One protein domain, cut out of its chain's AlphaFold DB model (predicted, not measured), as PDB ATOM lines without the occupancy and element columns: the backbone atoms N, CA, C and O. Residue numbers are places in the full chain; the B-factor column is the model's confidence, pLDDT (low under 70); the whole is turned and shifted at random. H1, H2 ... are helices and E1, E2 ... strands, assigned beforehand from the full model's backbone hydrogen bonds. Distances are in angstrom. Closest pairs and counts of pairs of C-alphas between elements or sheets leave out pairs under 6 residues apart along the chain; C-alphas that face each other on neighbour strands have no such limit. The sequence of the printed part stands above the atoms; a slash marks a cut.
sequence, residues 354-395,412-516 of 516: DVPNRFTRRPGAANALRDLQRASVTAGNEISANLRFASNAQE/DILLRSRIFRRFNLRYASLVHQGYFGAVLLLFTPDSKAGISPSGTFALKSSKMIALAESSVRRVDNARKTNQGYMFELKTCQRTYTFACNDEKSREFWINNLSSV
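AT A GLANCE: This is residues 354 to 395 and 412 to 516 of the 516 residues of a protein of Chondrus crispus (UniProt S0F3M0). A seven-stranded antiparallel sheet is curled like part of a barrel that stays open between its edge strands E4 and E5, with H3 in its hollow and the long helix H2 slanting over the opposite face, across E2 and E3. H2 runs on past the sheet at its later end, and short H1 sits off the sheet near H2's beginning. The printed part has 147 residues of mixed class, in chain order H1 H2 E1 E2 E3 E4 E5 E6 E7 H3; the sheet's order is E4 E3 E2 E1 E7 E6 E5. It is compact, with a radius of gyration of the C-alphas of 16.0 A and spans of 46 by 40 by 29 A.

IN THESE COORDINATES: The sheet holds E1, residues 412 to 416, E2, residues 423 to 433 and 27.9 A long, E3, residues 437 to 443 and 18.9 A, E4, residues 463 to 466, E5, residues 471 to 474, E6, residues 485 to 490 and 17.0 A, and E7, residues 495 to 500 and 16.7 A. H1 is residues 357 to 360, with C-alpha 357 at (-163.994, 36.686, 32.327). H2, residues 365 to 393, is 40.5 A long. H3, residues 503 to 514, is 16.2 A long and ends with C-alpha 514 at (-146.534, 41.671, 21.078).

HOW THE PARTS SIT: The strongly twisted sheet joins two meanders, runs of strands each the antiparallel neighbour of the one before: E1 E2 E3 E4 and E5 E6 E7. E1 and E7 are antiparallel neighbours, with N 414 and O 499 2.9 A apart. E2 bends by 54 degrees at residue 427; its pairing is staggered, with E1 over residues 423 to 427, N 413 to O 426 at 2.8 A, and with E3 over 427 to 433, N 439 to O 431 at 2.8 A. The hairpins E3 and E4, E6 and E7, and E5 and E6 have N 442 to O 463 at 2.8 A, N 498 to O 487 at 2.8 A and N 488 to O 473 at 2.8 A. The edge strands E4 and E5 are apart. H3 is on the sheet at a height of 7.2 A, over E7 and, only just, E6, on which 3 of its C-alphas fall. It runs along the strands, at 24 degrees to E7 on the local plane; the closest C-alphas of H3 and E7 are those of Arg 506 and Cys 500, 5.5 A. H2 is on the sheet at a height of 9.1 A, over E3 and E2, completing three layers, helices on both faces of a sheet. It runs only just slantwise to the strands, at 58 degrees to E2 on the local plane; its closest C-alphas to E3 are those of Ser 376 and Leu 441, 6.9 A. H1 and H2 are close but not clearly touching, the closest C-alphas being those of Phe 359 and Ala 365, 6.4 A. In H2 and H3 every O i to N i+4 pair is within hydrogen-bond range; H1 is too short for such a pair.

THE WHOLE: The C-alphas farthest apart, of Pro 363 and Glu 395, are 50.1 A apart. Residues 396 to 411 are not printed, and C-alphas 395 and 412 are 21.3 A apart across this cut. The link from E3 to E4, residues 444 to 462, is long. The mean pLDDT of the printed part is 87.3; residues 391 to 395, of which 391 to 393 belong to H2, 449 to 455 and 478 to 483 are under 70.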
ATOM      1  N   ASP A 354    -164.636  41.958  23.758       92.31
ATOM      2  CA  ASP A 354    -163.893  40.788  24.249       92.31
ATOM      3  C   ASP A 354    -163.021  41.227  25.426       92.31
ATOM      4  O   ASP A 354    -162.034  41.944  25.263       92.31
ATOM      5  N   VAL A 355    -163.428  40.825  26.628       91.00
ATOM      6  CA  VAL A 355    -162.710  41.078  27.878       91.00
ATOM      7  C   VAL A 355    -162.637  39.761  28.648       91.00
ATOM      8  O   VAL A 355    -163.673  39.115  28.827       91.00
ATOM      9  N   PRO A 356    -161.460  39.330  29.138       90.56
ATOM     10  CA  PRO A 356    -161.344  38.088  29.893       90.56
ATOM     11  C   PRO A 356    -162.286  38.028  31.104       90.56
ATOM     12  O   PRO A 356    -162.342  38.958  31.908       90.56
ATOM     13  N   ASN A 357    -162.966  36.888  31.290       89.56
ATOM     14  CA  ASN A 357    -163.994  36.686  32.327       89.56
ATOM     15  C   ASN A 357    -163.529  36.943  33.778       89.56
ATOM     16  O   ASN A 357    -164.355  37.083  34.677       89.56
ATOM     17  N   ARG A 358    -162.213  37.010  34.030       91.31
ATOM     18  CA  ARG A 358    -161.642  37.417  35.325       91.31
ATOM     19  C   ARG A 358    -161.787  38.915  35.616       91.31
ATOM     20  O   ARG A 358    -161.854  39.283  36.782       91.31
ATOM     21  N   PHE A 359    -161.829  39.773  34.593       90.56
ATOM     22  CA  PHE A 359    -161.950  41.225  34.762       90.56
ATOM     23  C   PHE A 359    -163.408  41.669  34.855       90.56
ATOM     24  O   PHE A 359    -163.706  42.555  35.646       90.56
ATOM     25  N   THR A 360    -164.321  41.032  34.113       89.88
ATOM     26  CA  THR A 360    -165.767  41.332  34.161       89.88
ATOM     27  C   THR A 360    -166.429  40.920  35.480       89.88
ATOM     28  O   THR A 360    -167.476  41.455  35.824       89.88
ATOM     29  N   ARG A 361    -165.820  39.991  36.232       91.75
ATOM     30  CA  ARG A 361    -166.310  39.493  37.534       91.75
ATOM     31  C   ARG A 361    -165.686  40.170  38.762       91.75
ATOM     32  O   ARG A 361    -166.041  39.817  39.882       91.75
ATOM     33  N   ARG A 362    -164.725  41.077  38.578       92.50
ATOM     34  CA  ARG A 362    -164.053  41.793  39.677       92.50
ATOM     35  C   ARG A 362    -164.859  43.035  40.099       92.50
ATOM     36  O   ARG A 362    -165.581  43.596  39.271       92.50
ATOM     37  N   PRO A 363    -164.750  43.493  41.360       94.06
ATOM     38  CA  PRO A 363    -165.344  44.763  41.774       94.06
ATOM     39  C   PRO A 363    -164.775  45.919  40.936       94.06
ATOM     40  O   PRO A 363    -163.611  45.896  40.545       94.06
ATOM     41  N   GLY A 364    -165.613  46.909  40.625       92.69
ATOM     42  CA  GLY A 364    -165.263  48.028  39.740       92.69
ATOM     43  C   GLY A 364    -165.417  47.753  38.235       92.69
ATOM     44  O   GLY A 364    -165.461  48.709  37.463       92.69
ATOM     45  N   ALA A 365    -165.599  46.495  37.805       91.44
ATOM     46  CA  ALA A 365    -165.705  46.128  36.386       91.44
ATOM     47  C   ALA A 365    -166.751  46.933  35.597       91.44
ATOM     48  O   ALA A 365    -166.484  47.347  34.474       91.44
ATOM     49  N   ALA A 366    -167.931  47.175  36.179       92.00
ATOM     50  CA  ALA A 366    -169.004  47.925  35.525       92.00
ATOM     51  C   ALA A 366    -168.616  49.389  35.240       92.00
ATOM     52  O   ALA A 366    -168.928  49.907  34.169       92.00
ATOM     53  N   ASN A 367    -167.883  50.033  36.156       93.56
ATOM     54  CA  ASN A 367    -167.371  51.389  35.952       93.56
ATOM     55  C   ASN A 367    -166.264  51.377  34.897       93.56
ATOM     56  O   ASN A 367    -166.384  52.072  33.895       93.56
ATOM     57  N   ALA A 368    -165.284  50.475  35.024       91.75
ATOM     58  CA  ALA A 368    -164.217  50.330  34.037       91.75
ATOM     59  C   ALA A 368    -164.746  50.078  32.609       91.75
ATOM     60  O   ALA A 368    -164.174  50.587  31.649       91.75
ATOM     61  N   LEU A 369    -165.849  49.333  32.445       90.06
ATOM     62  CA  LEU A 369    -166.511  49.154  31.146       90.06
ATOM     63  C   LEU A 369    -167.176  50.437  30.629       90.06
ATOM     64  O   LEU A 369    -167.068  50.721  29.437       90.06
ATOM     65  N   ARG A 370    -167.822  51.227  31.498       91.56
ATOM     66  CA  ARG A 370    -168.364  52.555  31.146       91.56
ATOM     67  C   ARG A 370    -167.237  53.523  30.756       91.56
ATOM     68  O   ARG A 370    -167.377  54.259  29.781       91.56
ATOM     69  N   ASP A 371    -166.097  53.469  31.438       89.62
ATOM     70  CA  ASP A 371    -164.920  54.289  31.132       89.62
ATOM     71  C   ASP A 371    -164.228  53.845  29.836       89.62
ATOM     72  O   ASP A 371    -163.841  54.683  29.024       89.62
ATOM     73  N   LEU A 372    -164.150  52.536  29.571       88.31
ATOM     74  CA  LEU A 372    -163.654  52.010  28.298       88.31
ATOM     75  C   LEU A 372    -164.572  52.388  27.123       88.31
ATOM     76  O   LEU A 372    -164.083  52.728  26.047       88.31
ATOM     77  N   GLN A 373    -165.893  52.391  27.328       90.69
ATOM     78  CA  GLN A 373    -166.850  52.912  26.346       90.69
ATOM     79  C   GLN A 373    -166.631  54.410  26.092       90.69
ATOM     80  O   GLN A 373    -166.590  54.817  24.931       90.69
ATOM     81  N   ARG A 374    -166.423  55.224  27.138       90.12
ATOM     82  CA  ARG A 374    -166.079  56.653  27.000       90.12
ATOM     83  C   ARG A 374    -164.781  56.842  26.214       90.12
ATOM     84  O   ARG A 374    -164.789  57.572  25.230       90.12
ATOM     85  N   ALA A 375    -163.713  56.130  26.573       87.06
ATOM     86  CA  ALA A 375    -162.435  56.168  25.858       87.06
ATOM     87  C   ALA A 375    -162.577  55.755  24.380       87.06
ATOM     88  O   ALA A 375    -161.990  56.385  23.506       87.06
ATOM     89  N   SER A 376    -163.409  54.750  24.087       89.31
ATOM     90  CA  SER A 376    -163.718  54.309  22.721       89.31
ATOM     91  C   SER A 376    -164.476  55.370  21.909       89.31
ATOM     92  O   SER A 376    -164.154  55.599  20.742       89.31
ATOM     93  N   VAL A 377    -165.429  56.082  22.524       89.12
ATOM     94  CA  VAL A 377    -166.104  57.237  21.901       89.12
ATOM     95  C   VAL A 377    -165.119  58.385  21.658       89.12
ATOM     96  O   VAL A 377    -165.102  58.932  20.557       89.12
ATOM     97  N   THR A 378    -164.277  58.728  22.638       89.31
ATOM     98  CA  THR A 378    -163.272  59.799  22.512       89.31
ATOM     99  C   THR A 378    -162.272  59.495  21.400       89.31
ATOM    100  O   THR A 378    -162.151  60.295  20.476       89.31
ATOM    101  N   ALA A 379    -161.644  58.314  21.413       87.69
ATOM    102  CA  ALA A 379    -160.712  57.892  20.368       87.69
ATOM    103  C   ALA A 379    -161.393  57.833  18.989       87.69
ATOM    104  O   ALA A 379    -160.834  58.300  18.002       87.69
ATOM    105  N   GLY A 380    -162.631  57.332  18.905       86.69
ATOM    106  CA  GLY A 380    -163.393  57.323  17.653       86.69
ATOM    107  C   GLY A 380    -163.664  58.728  17.101       86.69
ATOM    108  O   GLY A 380    -163.546  58.944  15.893       86.69
ATOM    109  N   ASN A 381    -163.980  59.696  17.966       87.25
ATOM    110  CA  ASN A 381    -164.169  61.102  17.588       87.25
ATOM    111  C   ASN A 381    -162.849  61.767  17.164       87.25
ATOM    112  O   ASN A 381    -162.820  62.478  16.162       87.25
ATOM    113  N   GLU A 382    -161.765  61.511  17.894       86.44
ATOM    114  CA  GLU A 382    -160.425  62.041  17.626       86.44
ATOM    115  C   GLU A 382    -159.859  61.517  16.301       86.44
ATOM    116  O   GLU A 382    -159.440  62.303  15.456       86.44
ATOM    117  N   ILE A 383    -159.957  60.209  16.043       85.19
ATOM    118  CA  ILE A 383    -159.582  59.625  14.748       85.19
ATOM    119  C   ILE A 383    -160.496  60.175  13.635       85.19
ATOM    120  O   ILE A 383    -160.007  60.498  12.554       85.19
ATOM    121  N   SER A 384    -161.802  60.357  13.887       84.75
ATOM    122  CA  SER A 384    -162.714  60.980  12.906       84.75
ATOM    123  C   SER A 384    -162.307  62.419  12.567       84.75
ATOM    124  O   SER A 384    -162.431  62.835  11.414       84.75
ATOM    125  N   ALA A 385    -161.825  63.188  13.548       84.00
ATOM    126  CA  ALA A 385    -161.296  64.532  13.336       84.00
ATOM    127  C   ALA A 385    -159.970  64.484  12.563       84.00
ATOM    128  O   ALA A 385    -159.851  65.124  11.519       84.00
ATOM    129  N   ASN A 386    -159.019  63.659  13.003       82.00
ATOM    130  CA  ASN A 386    -157.705  63.509  12.378       82.00
ATOM    131  C   ASN A 386    -157.798  63.030  10.921       82.00
ATOM    132  O   ASN A 386    -157.050  63.522  10.083       82.00
ATOM    133  N   LEU A 387    -158.749  62.153  10.576       79.25
ATOM    134  CA  LEU A 387    -158.988  61.744   9.185       79.25
ATOM    135  C   LEU A 387    -159.550  62.879   8.314       79.25
ATOM    136  O   LEU A 387    -159.131  63.016   7.167       79.25
ATOM    137  N   ARG A 388    -160.436  63.727   8.854       81.19
ATOM    138  CA  ARG A 388    -160.943  64.925   8.151       81.19
ATOM    139  C   ARG A 388    -159.865  65.995   7.986       81.19
ATOM    140  O   ARG A 388    -159.797  66.650   6.952       81.19
ATOM    141  N   PHE A 389    -158.999  66.167   8.982       75.75
ATOM    142  CA  PHE A 389    -157.835  67.034   8.835       75.75
ATOM    143  C   PHE A 389    -156.841  66.444   7.830       75.75
ATOM    144  O   PHE A 389    -156.367  67.181   6.977       75.75
ATOM    145  N   ALA A 390    -156.600  65.130   7.830       70.62
ATOM    146  CA  ALA A 390    -155.724  64.470   6.864       70.62
ATOM    147  C   ALA A 390    -156.245  64.559   5.418       70.62
ATOM    148  O   ALA A 390    -155.447  64.827   4.519       70.62
ATOM    149  N   SER A 391    -157.556  64.403   5.175       69.56
ATOM    150  CA  SER A 391    -158.133  64.579   3.830       69.56
ATOM    151  C   SER A 391    -157.923  65.991   3.283       69.56
ATOM    152  O   SER A 391    -157.714  66.153   2.086       69.56
ATOM    153  N   ASN A 392    -157.919  66.995   4.162       69.62
ATOM    154  CA  ASN A 392    -157.740  68.397   3.791       69.62
ATOM    155  C   ASN A 392    -156.246  68.794   3.761       69.62
ATOM    156  O   ASN A 392    -155.831  69.641   2.975       69.62
ATOM    157  N   ALA A 393    -155.410  68.164   4.591       62.50
ATOM    158  CA  ALA A 393    -153.980  68.446   4.716       62.50
ATOM    159  C   ALA A 393    -153.107  67.703   3.690       62.50
ATOM    160  O   ALA A 393    -151.963  68.105   3.479       62.50
ATOM    161  N   GLN A 394    -153.625  66.684   2.988       56.03
ATOM    162  CA  GLN A 394    -152.940  66.148   1.798       56.03
ATOM    163  C   GLN A 394    -152.777  67.203   0.688       56.03
ATOM    164  O   GLN A 394    -151.840  67.107  -0.099       56.03
ATOM    165  N   GLU A 395    -153.607  68.251   0.681       54.94
ATOM    166  CA  GLU A 395    -153.455  69.418  -0.196       54.94
ATOM    167  C   GLU A 395    -152.432  70.447   0.344       54.94
ATOM    168  O   GLU A 395    -151.941  71.290  -0.406       54.94
ATOM    169  N   ASP A 412    -155.347  51.330   9.419       93.69
ATOM    170  CA  ASP A 412    -156.263  50.365   8.811       93.69
ATOM    171  C   ASP A 412    -155.822  48.904   8.995       93.69
ATOM    172  O   ASP A 412    -154.641  48.551   8.907       93.69
ATOM    173  N   ILE A 413    -156.810  48.031   9.197       95.69
ATOM    174  CA  ILE A 413    -156.641  46.584   9.307       95.69
ATOM    175  C   ILE A 413    -157.855  45.841   8.731       95.69
ATOM    176  O   ILE A 413    -159.003  46.282   8.821       95.69
ATOM    177  N   LEU A 414    -157.628  44.667   8.146       94.69
ATOM    178  CA  LEU A 414    -158.692  43.808   7.629       94.69
ATOM    179  C   LEU A 414    -159.015  42.717   8.656       94.69
ATOM    180  O   LEU A 414    -158.257  41.760   8.809       94.69
ATOM    181  N   LEU A 415    -160.155  42.820   9.343       95.44
ATOM    182  CA  LEU A 415    -160.641  41.782  10.259       95.44
ATOM    183  C   LEU A 415    -161.435  40.717   9.492       95.44
ATOM    184  O   LEU A 415    -162.388  41.034   8.777       95.44
ATOM    185  N   ARG A 416    -161.105  39.438   9.677       93.88
ATOM    186  CA  ARG A 416    -161.883  38.329   9.111       93.88
ATOM    187  C   ARG A 416    -163.156  38.061   9.924       93.88
ATOM    188  O   ARG A 416    -163.070  37.677  11.087       93.88
ATOM    189  N   SER A 417    -164.328  38.184   9.298       92.06
ATOM    190  CA  SER A 417    -165.603  37.747   9.892       92.06
ATOM    191  C   SER A 417    -165.619  36.230  10.097       92.06
ATOM    192  O   SER A 417    -165.192  35.469   9.219       92.06
ATOM    193  N   ARG A 418    -166.158  35.785  11.238       87.00
ATOM    194  CA  ARG A 418    -166.221  34.366  11.620       87.00
ATOM    195  C   ARG A 418    -167.154  33.568  10.705       87.00
ATOM    196  O   ARG A 418    -166.797  32.475  10.258       87.00
ATOM    197  N   ILE A 419    -168.327  34.132  10.415       87.31
ATOM    198  CA  ILE A 419    -169.416  33.464   9.689       87.31
ATOM    199  C   ILE A 419    -169.234  33.593   8.179       87.31
ATOM    200  O   ILE A 419    -169.098  32.585   7.483       87.31
ATOM    201  N   PHE A 420    -169.138  34.820   7.663       88.12
ATOM    202  CA  PHE A 420    -169.015  35.044   6.219       88.12
ATOM    203  C   PHE A 420    -167.627  34.688   5.668       88.12
ATOM    204  O   PHE A 420    -167.460  34.601   4.451       88.12
ATOM    205  N   ARG A 421    -166.618  34.509   6.539       89.06
ATOM    206  CA  ARG A 421    -165.196  34.239   6.219       89.06
ATOM    207  C   ARG A 421    -164.502  35.298   5.349       89.06
ATOM    208  O   ARG A 421    -163.333  35.115   4.997       89.06
ATOM    209  N   ARG A 422    -165.212  36.386   5.032       91.19
ATOM    210  CA  ARG A 422    -164.751  37.585   4.323       91.19
ATOM    211  C   ARG A 422    -163.913  38.463   5.249       91.19
ATOM    212  O   ARG A 422    -164.073  38.418   6.466       91.19
ATOM    213  N   PHE A 423    -163.049  39.270   4.650       91.94
ATOM    214  CA  PHE A 423    -162.334  40.335   5.337       91.94
ATOM    215  C   PHE A 423    -163.147  41.629   5.277       91.94
ATOM    216  O   PHE A 423    -163.611  42.017   4.206       91.94
ATOM    217  N   ASN A 424    -163.304  42.276   6.426       92.25
ATOM    218  CA  ASN A 424    -163.988  43.546   6.603       92.25
ATOM    219  C   ASN A 424    -162.949  44.598   7.008       92.25
ATOM    220  O   ASN A 424    -162.179  44.364   7.941       92.25
ATOM    221  N   LEU A 425    -162.949  45.757   6.349       92.62
ATOM    222  CA  LEU A 425    -162.093  46.875   6.748       92.62
ATOM    223  C   LEU A 425    -162.501  47.396   8.133       92.62
ATOM    224  O   LEU A 425    -163.693  47.496   8.458       92.62
ATOM    225  N   ARG A 426    -161.498  47.691   8.954       94.19
ATOM    226  CA  ARG A 426    -161.600  48.310  10.273       94.19
ATOM    227  C   ARG A 426    -160.456  49.301  10.423       94.19
ATOM    228  O   ARG A 426    -159.346  48.999  10.000       94.19
ATOM    229  N   TYR A 427    -160.711  50.420  11.085       93.38
ATOM    230  CA  TYR A 427    -159.631  51.261  11.588       93.38
ATOM    231  C   TYR A 427    -159.293  50.810  13.008       93.38
ATOM    232  O   TYR A 427    -160.195  50.659  13.836       93.38
ATOM    233  N   ALA A 428    -158.025  50.553  13.294       95.56
ATOM    234  CA  ALA A 428    -157.561  50.060  14.580       95.56
ATOM    235  C   ALA A 428    -156.831  51.146  15.382       95.56
ATOM    236  O   ALA A 428    -156.140  51.989  14.815       95.56
ATOM    237  N   SER A 429    -156.962  51.106  16.709       94.88
ATOM    238  CA  SER A 429    -156.221  51.956  17.652       94.88
ATOM    239  C   SER A 429    -155.925  51.187  18.942       94.88
ATOM    240  O   SER A 429    -156.785  50.471  19.459       94.88
ATOM    241  N   LEU A 430    -154.693  51.307  19.443       95.19
ATOM    242  CA  LEU A 430    -154.190  50.598  20.622       95.19
ATOM    243  C   LEU A 430    -154.154  51.521  21.851       95.19
ATOM    244  O   LEU A 430    -153.154  52.194  22.112       95.19
ATOM    245  N   VAL A 431    -155.252  51.564  22.605       93.50
ATOM    246  CA  VAL A 431    -155.424  52.452  23.769       93.50
ATOM    247  C   VAL A 431    -155.043  51.722  25.059       93.50
ATOM    248  O   VAL A 431    -155.297  50.528  25.198       93.50
ATOM    249  N   HIS A 432    -154.446  52.422  26.026       92.81
ATOM    250  CA  HIS A 432    -154.201  51.890  27.370       92.81
ATOM    251  C   HIS A 432    -155.275  52.389  28.348       92.81
ATOM    252  O   HIS A 432    -155.638  53.563  28.317       92.81
ATOM    253  N   GLN A 433    -155.788  51.509  29.208       91.69
ATOM    254  CA  GLN A 433    -156.837  51.807  30.185       91.69
ATOM    255  C   GLN A 433    -156.496  51.105  31.510       91.69
ATOM    256  O   GLN A 433    -156.224  49.906  31.524       91.69
ATOM    257  N   GLY A 434    -156.503  51.839  32.628       91.75
ATOM    258  CA  GLY A 434    -155.865  51.398  33.883       91.75
ATOM    259  C   GLY A 434    -156.412  50.121  34.546       91.75
ATOM    260  O   GLY A 434    -155.759  49.575  35.429       91.75
ATOM    261  N   TYR A 435    -157.577  49.614  34.132       94.00
ATOM    262  CA  TYR A 435    -158.199  48.406  34.692       94.00
ATOM    263  C   TYR A 435    -158.072  47.177  33.770       94.00
ATOM    264  O   TYR A 435    -157.908  46.055  34.254       94.00
ATOM    265  N   PHE A 436    -158.133  47.370  32.447       93.38
ATOM    266  CA  PHE A 436    -157.988  46.294  31.452       93.38
ATOM    267  C   PHE A 436    -156.575  46.174  30.861       93.38
ATOM    268  O   PHE A 436    -156.286  45.189  30.176       93.38
ATOM    269  N   GLY A 437    -155.699  47.149  31.117       94.12
ATOM    270  CA  GLY A 437    -154.410  47.291  30.446       94.12
ATOM    271  C   GLY A 437    -154.586  47.828  29.025       94.12
ATOM    272  O   GLY A 437    -155.403  48.713  28.774       94.12
ATOM    273  N   ALA A 438    -153.826  47.298  28.069       95.56
ATOM    274  CA  ALA A 438    -153.999  47.666  26.668       95.56
ATOM    275  C   ALA A 438    -155.267  47.034  26.060       95.56
ATOM    276  O   ALA A 438    -155.557  45.846  26.247       95.56
ATOM    277  N   VAL A 439    -155.996  47.829  25.281       95.88
ATOM    278  CA  VAL A 439    -157.211  47.444  24.563       95.88
ATOM    279  C   VAL A 439    -157.072  47.845  23.098       95.88
ATOM    280  O   VAL A 439    -156.839  49.009  22.771       95.88
ATOM    281  N   LEU A 440    -157.256  46.876  22.204       96.94
ATOM    282  CA  LEU A 440    -157.358  47.118  20.770       96.94
ATOM    283  C   LEU A 440    -158.802  47.508  20.427       96.94
ATOM    284  O   LEU A 440    -159.726  46.695  20.536       96.94
ATOM    285  N   LEU A 441    -158.987  48.759  20.017       95.69
ATOM    286  CA  LEU A 441    -160.235  49.287  19.476       95.69
ATOM    287  C   LEU A 441    -160.253  49.054  17.960       95.69
ATOM    288  O   LEU A 441    -159.272  49.344  17.280       95.69
ATOM    289  N   LEU A 442    -161.357  48.527  17.430       95.62
ATOM    290  CA  LEU A 442    -161.560  48.214  16.014       95.62
ATOM    291  C   LEU A 442    -162.825  48.906  15.507       95.62
ATOM    292  O   LEU A 442    -163.931  48.367  15.616       95.62
ATOM    293  N   PHE A 443    -162.661  50.093  14.942       93.25
ATOM    294  CA  PHE A 443    -163.744  50.926  14.447       93.25
ATOM    295  C   PHE A 443    -164.255  50.464  13.082       93.25
ATOM    296  O   PHE A 443    -163.477  50.160  12.175       93.25
ATOM    297  N   THR A 444    -165.577  50.426  12.918       91.50
ATOM    298  CA  THR A 444    -166.212  50.162  11.618       91.50
ATOM    299  C   THR A 444    -166.361  51.473  10.843       91.50
ATOM    300  O   THR A 444    -167.020  52.371  11.364       91.50
ATOM    301  N   PRO A 445    -165.813  51.622   9.622       87.25
ATOM    302  CA  PRO A 445    -166.116  52.784   8.781       87.25
ATOM    303  C   PRO A 445    -167.608  52.782   8.409       87.25
ATOM    304  O   PRO A 445    -168.151  51.726   8.070       87.25
ATOM    305  N   ASP A 446    -168.289  53.930   8.489       84.00
ATOM    306  CA  ASP A 446    -169.715  53.997   8.143       84.00
ATOM    307  C   ASP A 446    -169.920  53.867   6.626       84.00
ATOM    308  O   ASP A 446    -169.629  54.778   5.852       84.00
ATOM    309  N   SER A 447    -170.486  52.738   6.195       75.31
ATOM    310  CA  SER A 447    -170.796  52.466   4.788       75.31
ATOM    311  C   SER A 447    -171.813  53.440   4.180       75.31
ATOM    312  O   SER A 447    -171.914  53.524   2.954       75.31
ATOM    313  N   LYS A 448    -172.544  54.208   5.001       76.31
ATOM    314  CA  LYS A 448    -173.474  55.253   4.542       76.31
ATOM    315  C   LYS A 448    -172.780  56.546   4.115       76.31
ATOM    316  O   LYS A 448    -173.391  57.317   3.380       76.31
ATOM    317  N   ALA A 449    -171.519  56.759   4.496       65.31
ATOM    318  CA  ALA A 449    -170.693  57.840   3.947       65.31
ATOM    319  C   ALA A 449    -170.284  57.581   2.477       65.31
ATOM    320  O   ALA A 449    -169.685  58.440   1.827       65.31
ATOM    321  N   GLY A 450    -170.598  56.400   1.930       56.50
ATOM    322  CA  GLY A 450    -170.132  55.969   0.617       56.50
ATOM    323  C   GLY A 450    -168.623  55.726   0.626       56.50
ATOM    324  O   GLY A 450    -168.063  55.267   1.615       56.50
ATOM    325  N   ILE A 451    -167.952  56.055  -0.479       55.16
ATOM    326  CA  ILE A 451    -166.482  55.973  -0.611       55.16
ATOM    327  C   ILE A 451    -165.826  57.289  -0.111       55.16
ATOM    328  O   ILE A 451    -164.670  57.576  -0.402       55.16
ATOM    329  N   SER A 452    -166.569  58.138   0.612       47.41
ATOM    330  CA  SER A 452    -166.071  59.431   1.090       47.41
ATOM    331  C   SER A 452    -165.021  59.252   2.200       47.41
ATOM    332  O   SER A 452    -165.300  58.552   3.175       47.41
ATOM    333  N   PRO A 453    -163.867  59.945   2.144       54.66
ATOM    334  CA  PRO A 453    -162.864  59.937   3.214       54.66
ATOM    335  C   PRO A 453    -163.282  60.738   4.468       54.66
ATOM    336  O   PRO A 453    -162.451  61.004   5.327       54.66
ATOM    337  N   SER A 454    -164.562  61.107   4.618       54.69
ATOM    338  CA  SER A 454    -165.106  61.967   5.694       54.69
ATOM    339  C   SER A 454    -165.033  61.401   7.130       54.69
ATOM    340  O   SER A 454    -165.521  62.032   8.076       54.69
ATOM    341  N   GLY A 455    -164.383  60.245   7.306       62.44
ATOM    342  CA  GLY A 455    -163.789  59.792   8.567       62.44
ATOM    343  C   GLY A 455    -164.748  59.264   9.634       62.44
ATOM    344  O   GLY A 455    -164.297  58.898  10.709       62.44
ATOM    345  N   THR A 456    -166.059  59.223   9.385       77.94
ATOM    346  CA  THR A 456    -167.048  58.848  10.408       77.94
ATOM    347  C   THR A 456    -167.107  57.344  10.668       77.94
ATOM    348  O   THR A 456    -167.404  56.557   9.764       77.94
ATOM    349  N   PHE A 457    -166.930  56.950  11.931       83.25
ATOM    350  CA  PHE A 457    -167.046  55.558  12.367       83.25
ATOM    351  C   PHE A 457    -168.418  55.207  12.947       83.25
ATOM    352  O   PHE A 457    -168.987  55.920  13.776       83.25
ATOM    353  N   ALA A 458    -168.908  54.022  12.594       84.12
ATOM    354  CA  ALA A 458    -170.080  53.403  13.189       84.12
ATOM    355  C   ALA A 458    -169.734  52.800  14.565       84.12
ATOM    356  O   ALA A 458    -169.579  51.588  14.703       84.12
ATOM    357  N   LEU A 459    -169.657  53.650  15.599       80.44
ATOM    358  CA  LEU A 459    -169.325  53.271  16.987       80.44
ATOM    359  C   LEU A 459    -170.097  52.036  17.498       80.44
ATOM    360  O   LEU A 459    -169.530  51.206  18.199       80.44
ATOM    361  N   LYS A 460    -171.366  51.874  17.095       81.69
ATOM    362  CA  LYS A 460    -172.222  50.733  17.474       81.69
ATOM    363  C   LYS A 460    -171.721  49.365  17.004       81.69
ATOM    364  O   LYS A 460    -172.012  48.372  17.657       81.69
ATOM    365  N   SER A 461    -171.021  49.304  15.872       82.50
ATOM    366  CA  SER A 461    -170.478  48.065  15.296       82.50
ATOM    367  C   SER A 461    -168.952  47.991  15.407       82.50
ATOM    368  O   SER A 461    -168.315  47.136  14.782       82.50
ATOM    369  N   SER A 462    -168.353  48.888  16.192       86.75
ATOM    370  CA  SER A 462    -166.951  48.828  16.594       86.75
ATOM    371  C   SER A 462    -166.743  47.738  17.649       86.75
ATOM    372  O   SER A 462    -167.650  47.430  18.422       86.75
ATOM    373  N   LYS A 463    -165.547  47.143  17.693       92.88
ATOM    374  CA  LYS A 463    -165.194  46.114  18.687       92.88
ATOM    375  C   LYS A 463    -164.058  46.574  19.587       92.88
ATOM    376  O   LYS A 463    -163.158  47.271  19.135       92.88
ATOM    377  N   MET A 464    -164.089  46.148  20.842       94.81
ATOM    378  CA  MET A 464    -163.074  46.431  21.857       94.81
ATOM    379  C   MET A 464    -162.505  45.102  22.353       94.81
ATOM    380  O   MET A 464    -163.274  44.208  22.712       94.81
ATOM    381  N   ILE A 465    -161.181  44.946  22.333       96.00
ATOM    382  CA  ILE A 465    -160.493  43.686  22.643       96.00
ATOM    383  C   ILE A 465    -159.429  43.956  23.706       96.00
ATOM    384  O   ILE A 465    -158.390  44.538  23.397       96.00
ATOM    385  N   ALA A 466    -159.665  43.551  24.955       95.94
ATOM    386  CA  ALA A 466    -158.643  43.646  25.994       95.94
ATOM    387  C   ALA A 466    -157.538  42.613  25.737       95.94
ATOM    388  O   ALA A 466    -157.806  41.417  25.597       95.94
ATOM    389  N   LEU A 467    -156.291  43.079  25.672       96.62
ATOM    390  CA  LEU A 467    -155.147  42.281  25.223       96.62
ATOM    391  C   LEU A 467    -154.452  41.503  26.351       96.62
ATOM    392  O   LEU A 467    -153.523  40.743  26.092       96.62
ATOM    393  N   ALA A 468    -154.910  41.646  27.595       94.38
ATOM    394  CA  ALA A 468    -154.366  40.938  28.748       94.38
ATOM    395  C   ALA A 468    -154.535  39.406  28.623       94.38
ATOM    396  O   ALA A 468    -155.658  38.894  28.598       94.38
ATOM    397  N   GLU A 469    -153.417  38.668  28.618       94.50
ATOM    398  CA  GLU A 469    -153.323  37.242  28.226       94.50
ATOM    399  C   GLU A 469    -153.750  36.954  26.769       94.50
ATOM    400  O   GLU A 469    -154.231  35.864  26.446       94.50
ATOM    401  N   SER A 470    -153.572  37.922  25.868       97.06
ATOM    402  CA  SER A 470    -153.577  37.648  24.432       97.06
ATOM    403  C   SER A 470    -152.213  37.130  23.957       97.06
ATOM    404  O   SER A 470    -151.222  37.149  24.681       97.06
ATOM    405  N   SER A 471    -152.169  36.592  22.740       97.44
ATOM    406  CA  SER A 471    -150.936  36.145  22.091       97.44
ATOM    407  C   SER A 471    -151.031  36.359  20.585       97.44
ATOM    408  O   SER A 471    -152.053  36.044  19.966       97.44
ATOM    409  N   VAL A 472    -149.969  36.905  19.994       97.94
ATOM    410  CA  VAL A 472    -149.891  37.230  18.564       97.94
ATOM    411  C   VAL A 472    -149.068  36.175  17.834       97.94
ATOM    412  O   VAL A 472    -148.056  35.696  18.346       97.94
ATOM    413  N   ARG A 473    -149.482  35.813  16.617       97.25
ATOM    414  CA  ARG A 473    -148.748  34.880  15.757       97.25
ATOM    415  C   ARG A 473    -148.843  35.295  14.291       97.25
ATOM    416  O   ARG A 473    -149.944  35.470  13.772       97.25
ATOM    417  N   ARG A 474    -147.706  35.393  13.593       96.06
ATOM    418  CA  ARG A 474    -147.684  35.538  12.127       96.06
ATOM    419  C   ARG A 474    -148.338  34.308  11.482       96.06
ATOM    420  O   ARG A 474    -148.074  33.182  11.900       96.06
ATOM    421  N   VAL A 475    -149.187  34.505  10.473       94.38
ATOM    422  CA  VAL A 475    -149.757  33.391   9.702       94.38
ATOM    423  C   VAL A 475    -148.937  33.215   8.433       94.38
ATOM    424  O   VAL A 475    -149.144  33.911   7.439       94.38
ATOM    425  N   ASP A 476    -148.006  32.264   8.470       88.44
ATOM    426  CA  ASP A 476    -147.172  31.911   7.323       88.44
ATOM    427  C   ASP A 476    -147.997  31.147   6.273       88.44
ATOM    428  O   ASP A 476    -147.980  29.917   6.180       88.44
ATOM    429  N   ASN A 477    -148.742  31.902   5.458       77.75
ATOM    430  CA  ASN A 477    -149.513  31.434   4.301       77.75
ATOM    431  C   ASN A 477    -148.589  30.973   3.156       77.75
ATOM    432  O   ASN A 477    -148.674  31.454   2.027       77.75
ATOM    433  N   ALA A 478    -147.713  30.003   3.420       52.66
ATOM    434  CA  ALA A 478    -146.659  29.561   2.509       52.66
ATOM    435  C   ALA A 478    -147.162  29.039   1.143       52.66
ATOM    436  O   ALA A 478    -146.351  28.779   0.256       52.66
ATOM    437  N   ARG A 479    -148.477  28.792   0.974       52.62
ATOM    438  CA  ARG A 479    -149.068  28.165  -0.222       52.62
ATOM    439  C   ARG A 479    -150.493  28.679  -0.544       52.62
ATOM    440  O   ARG A 479    -151.442  28.327   0.149       52.62
ATOM    441  N   LYS A 480    -150.633  29.321  -1.721       55.66
ATOM    442  CA  LYS A 480    -151.813  29.324  -2.640       55.66
ATOM    443  C   LYS A 480    -152.953  30.373  -2.556       55.66
ATOM    444  O   LYS A 480    -153.957  30.154  -3.234       55.66
ATOM    445  N   THR A 481    -152.854  31.521  -1.881       54.62
ATOM    446  CA  THR A 481    -153.904  32.572  -2.012       54.62
ATOM    447  C   THR A 481    -153.385  34.003  -2.041       54.62
ATOM    448  O   THR A 481    -152.562  34.359  -1.210       54.62
ATOM    449  N   ASN A 482    -154.004  34.846  -2.881       65.44
ATOM    450  CA  ASN A 482    -153.880  36.316  -2.897       65.44
ATOM    451  C   ASN A 482    -154.558  36.983  -1.671       65.44
ATOM    452  O   ASN A 482    -155.231  38.004  -1.792       65.44
ATOM    453  N   GLN A 483    -154.469  36.354  -0.502       64.06
ATOM    454  CA  GLN A 483    -154.915  36.903   0.775       64.06
ATOM    455  C   GLN A 483    -153.666  37.487   1.430       64.06
ATOM    456  O   GLN A 483    -152.648  36.801   1.482       64.06
ATOM    457  N   GLY A 484    -153.742  38.766   1.811       79.62
ATOM    458  CA  GLY A 484    -152.582  39.606   2.115       79.62
ATOM    459  C   GLY A 484    -151.793  39.204   3.361       79.62
ATOM    460  O   GLY A 484    -151.842  38.072   3.844       79.62
ATOM    461  N   TYR A 485    -151.045  40.157   3.902       93.31
ATOM    462  CA  TYR A 485    -150.090  39.898   4.973       93.31
ATOM    463  C   TYR A 485    -150.836  39.628   6.290       93.31
ATOM    464  O   TYR A 485    -151.255  40.543   6.997       93.31
ATOM    465  N   MET A 486    -151.049  38.342   6.583       95.06
ATOM    466  CA  MET A 486    -151.947  37.854   7.633       95.06
ATOM    467  C   MET A 486    -151.259  37.549   8.966       95.06
ATOM    468  O   MET A 486    -150.138  37.039   9.016       95.06
ATOM    469  N   PHE A 487    -151.988  37.789  10.055       96.75
ATOM    470  CA  PHE A 487    -151.610  37.379  11.405       96.75
ATOM    471  C   PHE A 487    -152.838  36.981  12.236       96.75
ATOM    472  O   PHE A 487    -153.982  37.263  11.874       96.75
ATOM    473  N   GLU A 488    -152.605  36.291  13.345       97.06
ATOM    474  CA  GLU A 488    -153.626  35.890  14.310       97.06
ATOM    475  C   GLU A 488    -153.368  36.540  15.668       97.06
ATOM    476  O   GLU A 488    -152.232  36.576  16.145       97.06
ATOM    477  N   LEU A 489    -154.445  37.002  16.298       97.88
ATOM    478  CA  LEU A 489    -154.481  37.427  17.694       97.88
ATOM    479  C   LEU A 489    -155.382  36.450  18.447       97.88
ATOM    480  O   LEU A 489    -156.584  36.376  18.186       97.88
ATOM    481  N   LYS A 490    -154.814  35.692  19.377       97.50
ATOM    482  CA  LYS A 490    -155.546  34.747  20.221       97.50
ATOM    483  C   LYS A 490    -155.740  35.356  21.607       97.50
ATOM    484  O   LYS A 490    -154.770  35.467  22.351       97.50
ATOM    485  N   THR A 491    -156.975  35.717  21.952       96.19
ATOM    486  CA  THR A 491    -157.377  36.073  23.324       96.19
ATOM    487  C   THR A 491    -157.697  34.809  24.128       96.19
ATOM    488  O   THR A 491    -157.691  33.691  23.599       96.19
ATOM    489  N   CYS A 492    -158.026  34.960  25.412       92.75
ATOM    490  CA  CYS A 492    -158.529  33.847  26.216       92.75
ATOM    491  C   CYS A 492    -159.910  33.335  25.752       92.75
ATOM    492  O   CYS A 492    -160.288  32.223  26.118       92.75
ATOM    493  N   GLN A 493    -160.677  34.131  24.990       92.19
ATOM    494  CA  GLN A 493    -162.010  33.762  24.501       92.19
ATOM    495  C   GLN A 493    -161.992  33.235  23.060       92.19
ATOM    496  O   GLN A 493    -162.682  32.261  22.751       92.19
ATOM    497  N   ARG A 494    -161.239  33.882  22.159       94.56
ATOM    498  CA  ARG A 494    -161.313  33.629  20.711       94.56
ATOM    499  C   ARG A 494    -160.011  33.939  19.971       94.56
ATOM    500  O   ARG A 494    -159.189  34.735  20.409       94.56
ATOM    501  N   THR A 495    -159.851  33.322  18.802       95.81
ATOM    502  CA  THR A 495    -158.802  33.683  17.840       95.81
ATOM    503  C   THR A 495    -159.391  34.581  16.760       95.81
ATOM    504  O   THR A 495    -160.292  34.168  16.027       95.81
ATOM    505  N   TYR A 496    -158.853  35.787  16.643       96.75
ATOM    506  CA  TYR A 496    -159.077  36.699  15.532       96.75
ATOM    507  C   TYR A 496    -158.046  36.431  14.435       96.75
ATOM    508  O   TYR A 496    -156.869  36.219  14.726       96.75
ATOM    509  N   THR A 497    -158.468  36.496  13.172       95.94
ATOM    510  CA  THR A 497    -157.555  36.521  12.022       95.94
ATOM    511  C   THR A 497    -157.605  37.905  11.387       95.94
ATOM    512  O   THR A 497    -158.675  38.355  10.964       95.94
ATOM    513  N   PHE A 498    -156.450  38.550  11.285       96.56
ATOM    514  CA  PHE A 498    -156.270  39.843  10.638       96.56
ATOM    515  C   PHE A 498    -155.470  39.699   9.341       96.56
ATOM    516  O   PHE A 498    -154.689  38.759   9.175       96.56
ATOM    517  N   ALA A 499    -155.644  40.653   8.431       95.56
ATOM    518  CA  ALA A 499    -154.770  40.872   7.286       95.56
ATOM    519  C   ALA A 499    -154.408  42.355   7.162       95.56
ATOM    520  O   ALA A 499    -155.170  43.233   7.568       95.56
ATOM    521  N   CYS A 500    -153.249  42.620   6.572       95.06
ATOM    522  CA  CYS A 500    -152.804  43.945   6.162       95.06
ATOM    523  C   CYS A 500    -152.561  43.964   4.647       95.06
ATOM    524  O   CYS A 500    -152.297  42.918   4.041       95.06
ATOM    525  N   ASN A 501    -152.625  45.155   4.051       92.69
ATOM    526  CA  ASN A 501    -152.312  45.357   2.634       92.69
ATOM    527  C   ASN A 501    -150.830  45.057   2.344       92.69
ATOM    528  O   ASN A 501    -150.522  44.425   1.336       92.69
ATOM    529  N   ASP A 502    -149.944  45.422   3.278       93.88
ATOM    530  CA  ASP A 502    -148.487  45.397   3.124       93.88
ATOM    531  C   ASP A 502    -147.788  44.638   4.262       93.88
ATOM    532  O   ASP A 502    -148.276  44.582   5.396       93.88
ATOM    533  N   GLU A 503    -146.591  44.113   3.983       94.00
ATOM    534  CA  GLU A 503    -145.779  43.392   4.972       94.00
ATOM    535  C   GLU A 503    -145.379  44.279   6.151       94.00
ATOM    536  O   GLU A 503    -145.532  43.883   7.303       94.00
ATOM    537  N   LYS A 504    -144.932  45.508   5.866       95.12
ATOM    538  CA  LYS A 504    -144.529  46.490   6.885       95.12
ATOM    539  C   LYS A 504    -145.666  46.763   7.873       95.12
ATOM    540  O   LYS A 504    -145.430  46.806   9.074       95.12
ATOM    541  N   SER A 505    -146.896  46.862   7.373       94.94
ATOM    542  CA  SER A 505    -148.107  47.072   8.171       94.94
ATOM    543  C   SER A 505    -148.455  45.843   9.024       94.94
ATOM    544  O   SER A 505    -148.849  45.997  10.179       94.94
ATOM    545  N   ARG A 506    -148.232  44.617   8.516       96.12
ATOM    546  CA  ARG A 506    -148.348  43.384   9.321       96.12
ATOM    547  C   ARG A 506    -147.329  43.368  10.459       96.12
ATOM    548  O   ARG A 506    -147.711  43.114  11.596       96.12
ATOM    549  N   GLU A 507    -146.057  43.641  10.174       96.50
ATOM    550  CA  GLU A 507    -145.006  43.633  11.200       96.50
ATOM    551  C   GLU A 507    -145.187  44.756  12.226       96.50
ATOM    552  O   GLU A 507    -144.995  44.522  13.415       96.50
ATOM    553  N   PHE A 508    -145.638  45.941  11.805       96.06
ATOM    554  CA  PHE A 508    -146.013  47.034  12.705       96.06
ATOM    555  C   PHE A 508    -147.090  46.604  13.710       96.06
ATOM    556  O   PHE A 508    -146.914  46.793  14.917       96.06
ATOM    557  N   TRP A 509    -148.175  45.977  13.237       97.38
ATOM    558  CA  TRP A 509    -149.225  45.471  14.122       97.38
ATOM    559  C   TRP A 509    -148.751  44.312  15.000       97.38
ATOM    560  O   TRP A 509    -149.065  44.309  16.188       97.38
ATOM    561  N   ILE A 510    -147.969  43.366  14.467       97.19
ATOM    562  CA  ILE A 510    -147.405  42.264  15.264       97.19
ATOM    563  C   ILE A 510    -146.529  42.815  16.392       97.19
ATOM    564  O   ILE A 510    -146.768  42.483  17.549       97.19
ATOM    565  N   ASN A 511    -145.564  43.683  16.075       96.88
ATOM    566  CA  ASN A 511    -144.603  44.203  17.045       96.88
ATOM    567  C   ASN A 511    -145.306  44.966  18.176       96.88
ATOM    568  O   ASN A 511    -145.080  44.651  19.342       96.88
ATOM    569  N   ASN A 512    -146.227  45.880  17.847       96.44
ATOM    570  CA  ASN A 512    -146.991  46.624  18.852       96.44
ATOM    571  C   ASN A 512    -147.871  45.706  19.716       96.44
ATOM    572  O   ASN A 512    -147.818  45.794  20.942       96.44
ATOM    573  N   LEU A 513    -148.623  44.780  19.109       96.62
ATOM    574  CA  LEU A 513    -149.501  43.857  19.845       96.62
ATOM    575  C   LEU A 513    -148.732  42.768  20.621       96.62
ATOM    576  O   LEU A 513    -149.321  42.118  21.477       96.62
ATOM    577  N   SER A 514    -147.443  42.560  20.328       95.81
ATOM    578  CA  SER A 514    -146.534  41.671  21.078       95.81
ATOM    579  C   SER A 514    -145.685  42.383  22.142       95.81
ATOM    580  O   SER A 514    -144.996  41.722  22.913       95.81
ATOM    581  N   SER A 515    -145.731  43.721  22.188       94.06
ATOM    582  CA  SER A 515    -145.082  44.554  23.218       94.06
ATOM    583  C   SER A 515    -145.975  44.824  24.442       94.06
ATOM    584  O   SER A 515    -145.617  45.617  25.313       94.06
ATOM    585  N   VAL A 516    -147.142  44.173  24.462       89.69
ATOM    586  CA  VAL A 516    -148.257  44.279  25.412       89.69
ATOM    587  C   VAL A 516    -148.371  42.990  26.219       89.69
ATOM    588  O   VAL A 516    -148.575  43.108  27.446       89.69
TER     589      VAL A 516